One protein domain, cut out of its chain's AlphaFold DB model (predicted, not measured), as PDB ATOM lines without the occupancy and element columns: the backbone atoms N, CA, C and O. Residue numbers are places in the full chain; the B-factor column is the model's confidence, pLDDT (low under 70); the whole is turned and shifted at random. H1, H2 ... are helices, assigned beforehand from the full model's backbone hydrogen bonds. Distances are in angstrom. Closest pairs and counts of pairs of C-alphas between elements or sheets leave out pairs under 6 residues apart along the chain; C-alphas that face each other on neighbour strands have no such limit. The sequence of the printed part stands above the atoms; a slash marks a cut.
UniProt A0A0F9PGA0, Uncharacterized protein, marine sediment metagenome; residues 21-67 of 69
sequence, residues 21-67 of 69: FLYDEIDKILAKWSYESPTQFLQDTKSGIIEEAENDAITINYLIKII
ATOM      1  N   PHE A  21      17.432   5.514  38.448       96.69
ATOM      2  CA  PHE A  21      16.055   5.871  38.786       96.69
ATOM      3  C   PHE A  21      15.062   4.756  38.425       96.69
ATOM      4  O   PHE A  21      14.177   4.453  39.215       96.69
ATOM      5  N   LEU A  22      15.196   4.131  37.250       96.25
ATOM      6  CA  LEU A  22      14.299   3.044  36.845       96.25
ATOM      7  C   LEU A  22      14.433   1.815  37.756       96.25
ATOM      8  O   LEU A  22      13.414   1.219  38.100       96.25
ATOM      9  N   TYR A  23      15.653   1.460  38.170       96.75
ATOM     10  CA  TYR A  23      15.875   0.386  39.143       96.75
ATOM     11  C   TYR A  23      15.293   0.730  40.519       96.75
ATOM     12  O   TYR A  23      14.563  -0.082  41.077       96.75
ATOM     13  N   ASP A  24      15.513   1.952  41.013       97.62
ATOM     14  CA  ASP A  24      14.966   2.409  42.297       97.62
ATOM     15  C   ASP A  24      13.422   2.340  42.317       97.62
ATOM     16  O   ASP A  24      12.821   2.019  43.343       97.62
ATOM     17  N   GLU A  25      12.752   2.629  41.195       97.75
ATOM     18  CA  GLU A  25      11.293   2.495  41.084       97.75
ATOM     19  C   GLU A  25      10.830   1.031  41.106       97.75
ATOM     20  O   GLU A  25       9.819   0.725  41.740       97.75
ATOM     21  N   ILE A  26      11.570   0.116  40.468       97.44
ATOM     22  CA  ILE A  26      11.290  -1.327  40.554       97.44
ATOM     23  C   ILE A  26      11.437  -1.794  42.007       97.44
ATOM     24  O   ILE A  26      10.523  -2.432  42.533       97.44
ATOM     25  N   ASP A  27      12.529  -1.427  42.677       97.94
ATOM     26  CA  ASP A  27      12.811  -1.835  44.056       97.94
ATOM     27  C   ASP A  27      11.751  -1.324  45.039       97.94
ATOM     28  O   ASP A  27      11.328  -2.057  45.933       97.94
ATOM     29  N   LYS A  28      11.246  -0.096  44.856       98.19
ATOM     30  CA  LYS A  28      10.135   0.438  45.666       98.19
ATOM     31  C   LYS A  28       8.868  -0.401  45.542       98.19
ATOM     32  O   LYS A  28       8.206  -0.658  46.550       98.19
ATOM     33  N   ILE A  29       8.517  -0.813  44.325       97.69
ATOM     34  CA  ILE A  29       7.331  -1.641  44.084       97.69
ATOM     35  C   ILE A  29       7.538  -3.031  44.691       97.69
ATOM     36  O   ILE A  29       6.662  -3.529  45.391       97.69
ATOM     37  N   LEU A  30       8.702  -3.642  44.487       97.81
ATOM     38  CA  LEU A  30       9.008  -4.950  45.060       97.81
ATOM     39  C   LEU A  30       8.994  -4.929  46.591       97.81
ATOM     40  O   LEU A  30       8.374  -5.795  47.209       97.81
ATOM     41  N   ALA A  31       9.572  -3.896  47.204       98.00
ATOM     42  CA  ALA A  31       9.551  -3.705  48.650       98.00
ATOM     43  C   ALA A  31       8.124  -3.541  49.196       98.00
ATOM     44  O   ALA A  31       7.804  -4.125  50.231       98.00
ATOM     45  N   LYS A  32       7.240  -2.816  48.490       97.62
ATOM     46  CA  LYS A  32       5.816  -2.681  48.856       97.62
ATOM     47  C   LYS A  32       5.130  -4.045  48.995       97.62
ATOM     48  O   LYS A  32       4.313  -4.217  49.895       97.62
ATOM     49  N   TRP A  33       5.475  -5.002  48.137       97.06
ATOM     50  CA  TRP A  33       4.877  -6.340  48.118       97.06
ATOM     51  C   TRP A  33       5.713  -7.407  48.841       97.06
ATOM     52  O   TRP A  33       5.292  -8.556  48.910       97.06
ATOM     53  N   SER A  34       6.859  -7.037  49.427       97.06
ATOM     54  CA  SER A  34       7.820  -7.961  50.059       97.06
ATOM     55  C   SER A  34       8.401  -9.015  49.104       97.06
ATOM     56  O   SER A  34       8.580 -10.173  49.475       97.06
ATOM     57  N   TYR A  35       8.710  -8.607  47.871       97.00
ATOM     58  CA  TYR A  35       9.377  -9.437  46.868       97.00
ATOM     59  C   TYR A  35      10.827  -8.995  46.658       97.00
ATOM     60  O   TYR A  35      11.155  -7.823  46.780       97.00
ATOM     61  N   GLU A  36      11.689  -9.939  46.288       95.25
ATOM     62  CA  GLU A  36      13.082  -9.662  45.890       95.25
ATOM     63  C   GLU A  36      13.293  -9.816  44.376       95.25
ATOM     64  O   GLU A  36      14.285  -9.356  43.822       95.25
ATOM     65  N   SER A  37      12.356 -10.480  43.690       95.81
ATOM     66  CA  SER A  37      12.460 -10.804  42.268       95.81
ATOM     67  C   SER A  37      11.281 -10.226  41.486       95.81
ATOM     68  O   SER A  37      10.138 -10.628  41.738       95.81
ATOM     69  N   PRO A  38      11.535  -9.367  40.475       95.88
ATOM     70  CA  PRO A  38      10.504  -8.923  39.542       95.88
ATOM     71  C   PRO A  38       9.813 -10.088  38.838       95.88
ATOM     72  O   PRO A  38       8.601 -10.068  38.653       95.88
ATOM     73  N   THR A  39      10.559 -11.128  38.462       96.06
ATOM     74  CA  THR A  39       9.997 -12.283  37.754       96.06
ATOM     75  C   THR A  39       9.005 -13.043  38.626       96.06
ATOM     76  O   THR A  39       7.912 -13.361  38.159       96.06
ATOM     77  N   GLN A  40       9.364 -13.288  39.889       96.44
ATOM     78  CA  GLN A  40       8.486 -13.978  40.831       96.44
ATOM     79  C   GLN A  40       7.237 -13.136  41.127       96.44
ATOM     80  O   GLN A  40       6.124 -13.646  41.052       96.44
ATOM     81  N   PHE A  41       7.408 -11.830  41.356       97.56
ATOM     82  CA  PHE A  41       6.297 -10.902  41.575       97.56
ATOM     83  C   PHE A  41       5.303 -10.882  40.401       97.56
ATOM     84  O   PHE A  41       4.088 -10.979  40.593       97.56
ATOM     85  N   LEU A  42       5.810 -10.803  39.164       96.88
ATOM     86  CA  LEU A  42       4.979 -10.820  37.959       96.88
ATOM     87  C   LEU A  42       4.240 -12.154  37.785       96.88
ATOM     88  O   LEU A  42       3.083 -12.160  37.360       96.88
ATOM     89  N   GLN A  43       4.890 -13.277  38.096       96.88
ATOM     90  CA  GLN A  43       4.267 -14.597  38.026       96.88
ATOM     91  C   GLN A  43       3.135 -14.730  39.048       96.88
ATOM     92  O   GLN A  43       2.030 -15.120  38.675       96.88
ATOM     93  N   ASP A  44       3.385 -14.354  40.298       96.75
ATOM     94  CA  ASP A  44       2.414 -14.490  41.383       96.75
ATOM     95  C   ASP A  44       1.216 -13.553  41.195       96.75
ATOM     96  O   ASP A  44       0.074 -13.957  41.428       96.75
ATOM     97  N   THR A  45       1.450 -12.347  40.662       95.94
ATOM     98  CA  THR A  45       0.370 -11.434  40.257       95.94
ATOM     99  C   THR A  45      -0.463 -12.033  39.122       95.94
ATOM    100  O   THR A  45      -1.690 -12.031  39.179       95.94
ATOM    101  N   LYS A  46       0.178 -12.620  38.100       93.62
ATOM    102  CA  LYS A  46      -0.524 -13.269  36.977       93.62
ATOM    103  C   LYS A  46      -1.337 -14.490  37.416       93.62
ATOM    104  O   LYS A  46      -2.378 -14.775  36.828       93.62
ATOM    105  N   SER A  47      -0.855 -15.219  38.416       94.44
ATOM    106  CA  SER A  47      -1.537 -16.375  39.000       94.44
ATOM    107  C   SER A  47      -2.652 -15.997  39.980       94.44
ATOM    108  O   SER A  47      -3.379 -16.889  40.412       94.44
ATOM    109  N   GLY A  48      -2.804 -14.712  40.319       92.25
ATOM    110  CA  GLY A  48      -3.807 -14.231  41.271       92.25
ATOM    111  C   GLY A  48      -3.479 -14.546  42.732       92.25
ATOM    112  O   GLY A  48      -4.375 -14.541  43.564       92.25
ATOM    113  N   ILE A  49      -2.214 -14.847  43.051       94.25
ATOM    114  CA  ILE A  49      -1.761 -15.097  44.432       94.25
ATOM    115  C   ILE A  49      -1.760 -13.792  45.234       94.25
ATOM    116  O   ILE A  49      -2.057 -13.794  46.427       94.25
ATOM    117  N   ILE A  50      -1.436 -12.684  44.566       93.25
ATOM    118  CA  ILE A  50      -1.443 -11.347  45.147       93.25
ATOM    119  C   ILE A  50      -2.572 -10.558  44.498       93.25
ATOM    120  O   ILE A  50      -2.508 -10.201  43.319       93.25
ATOM    121  N   GLU A  51      -3.618 -10.302  45.271       90.44
ATOM    122  CA  GLU A  51      -4.737  -9.483  44.826       90.44
ATOM    123  C   GLU A  51      -4.324  -8.003  44.750       90.44
ATOM    124  O   GLU A  51      -3.438  -7.545  45.470       90.44
ATOM    125  N   GLU A  52      -4.949  -7.254  43.837       93.25
ATOM    126  CA  GLU A  52      -4.745  -5.805  43.638       93.25
ATOM    127  C   GLU A  52      -3.340  -5.362  43.173       93.25
ATOM    128  O   GLU A  52      -3.108  -4.174  42.933       93.25
ATOM    129  N   ALA A  53      -2.411  -6.296  42.947       96.12
ATOM    130  CA  ALA A  53      -1.055  -6.007  42.472       96.12
ATOM    131  C   ALA A  53      -0.949  -5.728  40.956       96.12
ATOM    132  O   ALA A  53       0.126  -5.386  40.463       96.12
ATOM    133  N   GLU A  54      -2.046  -5.839  40.193       94.81
ATOM    134  CA  GLU A  54      -2.040  -5.776  38.720       94.81
ATOM    135  C   GLU A  54      -1.432  -4.476  38.164       94.81
ATOM    136  O   GLU A  54      -0.590  -4.517  37.266       94.81
ATOM    137  N   ASN A  55      -1.786  -3.320  38.732       96.62
ATOM    138  CA  ASN A  55      -1.250  -2.024  38.293       96.62
ATOM    139  C   ASN A  55       0.271  -1.918  38.504       96.62
ATOM    140  O   ASN A  55       1.002  -1.403  37.651       96.62
ATOM    141  N   ASP A  56       0.756  -2.446  39.624       97.50
ATOM    142  CA  ASP A  56       2.176  -2.462  39.963       97.50
ATOM    143  C   ASP A  56       2.943  -3.460  39.079       97.50
ATOM    144  O   ASP A  56       4.042  -3.164  38.607       97.50
ATOM    145  N   ALA A  57       2.335  -4.605  38.753       97.00
ATOM    146  CA  ALA A  57       2.880  -5.572  37.801       97.00
ATOM    147  C   ALA A  57       2.975  -5.010  36.375       97.00
ATOM    148  O   ALA A  57       3.992  -5.202  35.701       97.00
ATOM    149  N   ILE A  58       1.965  -4.265  35.913       96.81
ATOM    150  CA  ILE A  58       2.026  -3.549  34.629       96.81
ATOM    151  C   ILE A  58       3.186  -2.548  34.638       96.81
ATOM    152  O   ILE A  58       3.950  -2.492  33.670       96.81
ATOM    153  N   THR A  59       3.352  -1.812  35.738       97.25
ATOM    154  CA  THR A  59       4.434  -0.834  35.903       97.25
ATOM    155  C   THR A  59       5.805  -1.501  35.826       97.25
ATOM    156  O   THR A  59       6.611  -1.117  34.981       97.25
ATOM    157  N   ILE A  60       6.057  -2.557  36.608       96.81
ATOM    158  CA  ILE A  60       7.329  -3.298  36.562       96.81
ATOM    159  C   ILE A  60       7.603  -3.855  35.161       96.81
ATOM    160  O   ILE A  60       8.709  -3.706  34.643       96.81
ATOM    161  N   ASN A  61       6.604  -4.450  34.505       96.31
ATOM    162  CA  ASN A  61       6.774  -4.997  33.157       96.31
ATOM    163  C   ASN A  61       7.148  -3.910  32.133       96.31
ATOM    164  O   ASN A  61       7.950  -4.149  31.231       96.31
ATOM    165  N   TYR A  62       6.587  -2.706  32.265       96.12
ATOM    166  CA  TYR A  62       6.952  -1.568  31.426       96.12
ATOM    167  C   TYR A  62       8.374  -1.065  31.714       96.12
ATOM    168  O   TYR A  62       9.145  -0.856  30.778       96.12
ATOM    169  N   LEU A  63       8.753  -0.937  32.990       95.62
ATOM    170  CA  LEU A  63      10.095  -0.504  33.393       95.62
ATOM    171  C   LEU A  63      11.179  -1.470  32.893       95.62
ATOM    172  O   LEU A  63      12.168  -1.027  32.312       95.62
ATOM    173  N   ILE A  64      10.960  -2.783  33.016       94.81
ATOM    174  CA  ILE A  64      11.883  -3.808  32.498       94.81
ATOM    175  C   ILE A  64      12.055  -3.681  30.980       94.81
ATOM    176  O   ILE A  64      13.175  -3.777  30.480       94.81
ATOM    177  N   LYS A  65      10.972  -3.426  30.236       93.31
ATOM    178  CA  LYS A  65      11.047  -3.223  28.779       93.31
ATOM    179  C   LYS A  65      11.854  -1.989  28.391       93.31
ATOM    180  O   LYS A  65      12.499  -2.027  27.353       93.31
ATOM    181  N   ILE A  66      11.819  -0.918  29.188       90.19
ATOM    182  CA  ILE A  66      12.649   0.271  28.945       90.19
ATOM    183  C   ILE A  66      14.128  -0.052  29.168       90.19
ATOM    184  O   ILE A  66      14.959   0.367  28.376       90.19
ATOM    185  N   ILE A  67      14.451  -0.783  30.237       88.88
ATOM    186  CA  ILE A  67      15.838  -1.114  30.600       88.88
ATOM    187  C   ILE A  67      16.465  -2.101  29.601       88.88
ATOM    188  O   ILE A  67      17.656  -2.016  29.322       88.88
TER     189      ILE A  67
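Overview. This is residues 21 to 67 of the 69 residues of an uncharacterized protein of marine sediment metagenome (UniProt A0A0F9PGA0). Two longer helices, H1 and H3, run side by side in opposite directions along the longest axis, and the short helix H2 packs on H3, with the centres of the three helices making a triangle. H2 and H3 form a helical hairpin whose turn, residues 47 to 53, lies at one end of the long axis, while the two ends of the printed part, Phe 21 and Ile 67, lie towards the other end. The printed part has 47 residues with three named helices, H1, H2 and H3 in chain order, and no named strand; the class is all helix. It is compact, with a radius of gyration of the C-alphas of 9.6 A, and its C-alphas span 28 by 19 by 15 A.

Arrangement. The longest helix by residues is H3, residues 54 to 67. It touches H1, residues 21 to 33, at a shallow tilt of 27 degrees, opposite ways; their closest C-alphas are those of Ile 26 and Ile 60, 6.0 A apart. H3 also touches H2, residues 38 to 46, and the closest C-alphas are those of Leu 42 and Ala 57, 5.7 A apart. H2 and H3 run opposite ways at a steep tilt of 35.1 degrees, only just past shallow, and form a helical hairpin. H1 and H2 only just touch, with 3 pairs of C-alphas within 8 A, and H1 does so with residues 26 to 30 alone. Their closest C-alphas are those of Leu 30 and Pro 38, 7.0 A apart, and the two helices run the same way at a steep tilt of 50 degrees. The helix packing is mostly crossed, but only just: 1 of the 3 pairs is at a shallow tilt. In H1, H2 and H3 every backbone O i to N i+4 pair is within hydrogen-bond range.

Along the chain. H3 has 14 residues, from C-alpha 54 at (-2.040, -5.776, 38.720) to C-alpha 67 at (15.838, -1.114, 30.600), a length of 20.2 A. H1 has 13 residues and measures 19.0 A from first to last C-alpha; C-alpha 21 is at (16.055, 5.871, 38.786). H2 has 9 residues, Pro 38 to Lys 46, and measures 12.1 A.

Size, cuts and confidence. The two C-alphas farthest apart are those of Phe 21 and Gly 48, at 28.4 A, while those of Phe 21 and Ile 67 are 10.8 A apart. The link from H1 to H2, 4 residues, is tight; the link from H2 to H3, 7 residues, is short. The printed part has no cut. The mean pLDDT of the printed part is 95.8, and no printed residue is under 70.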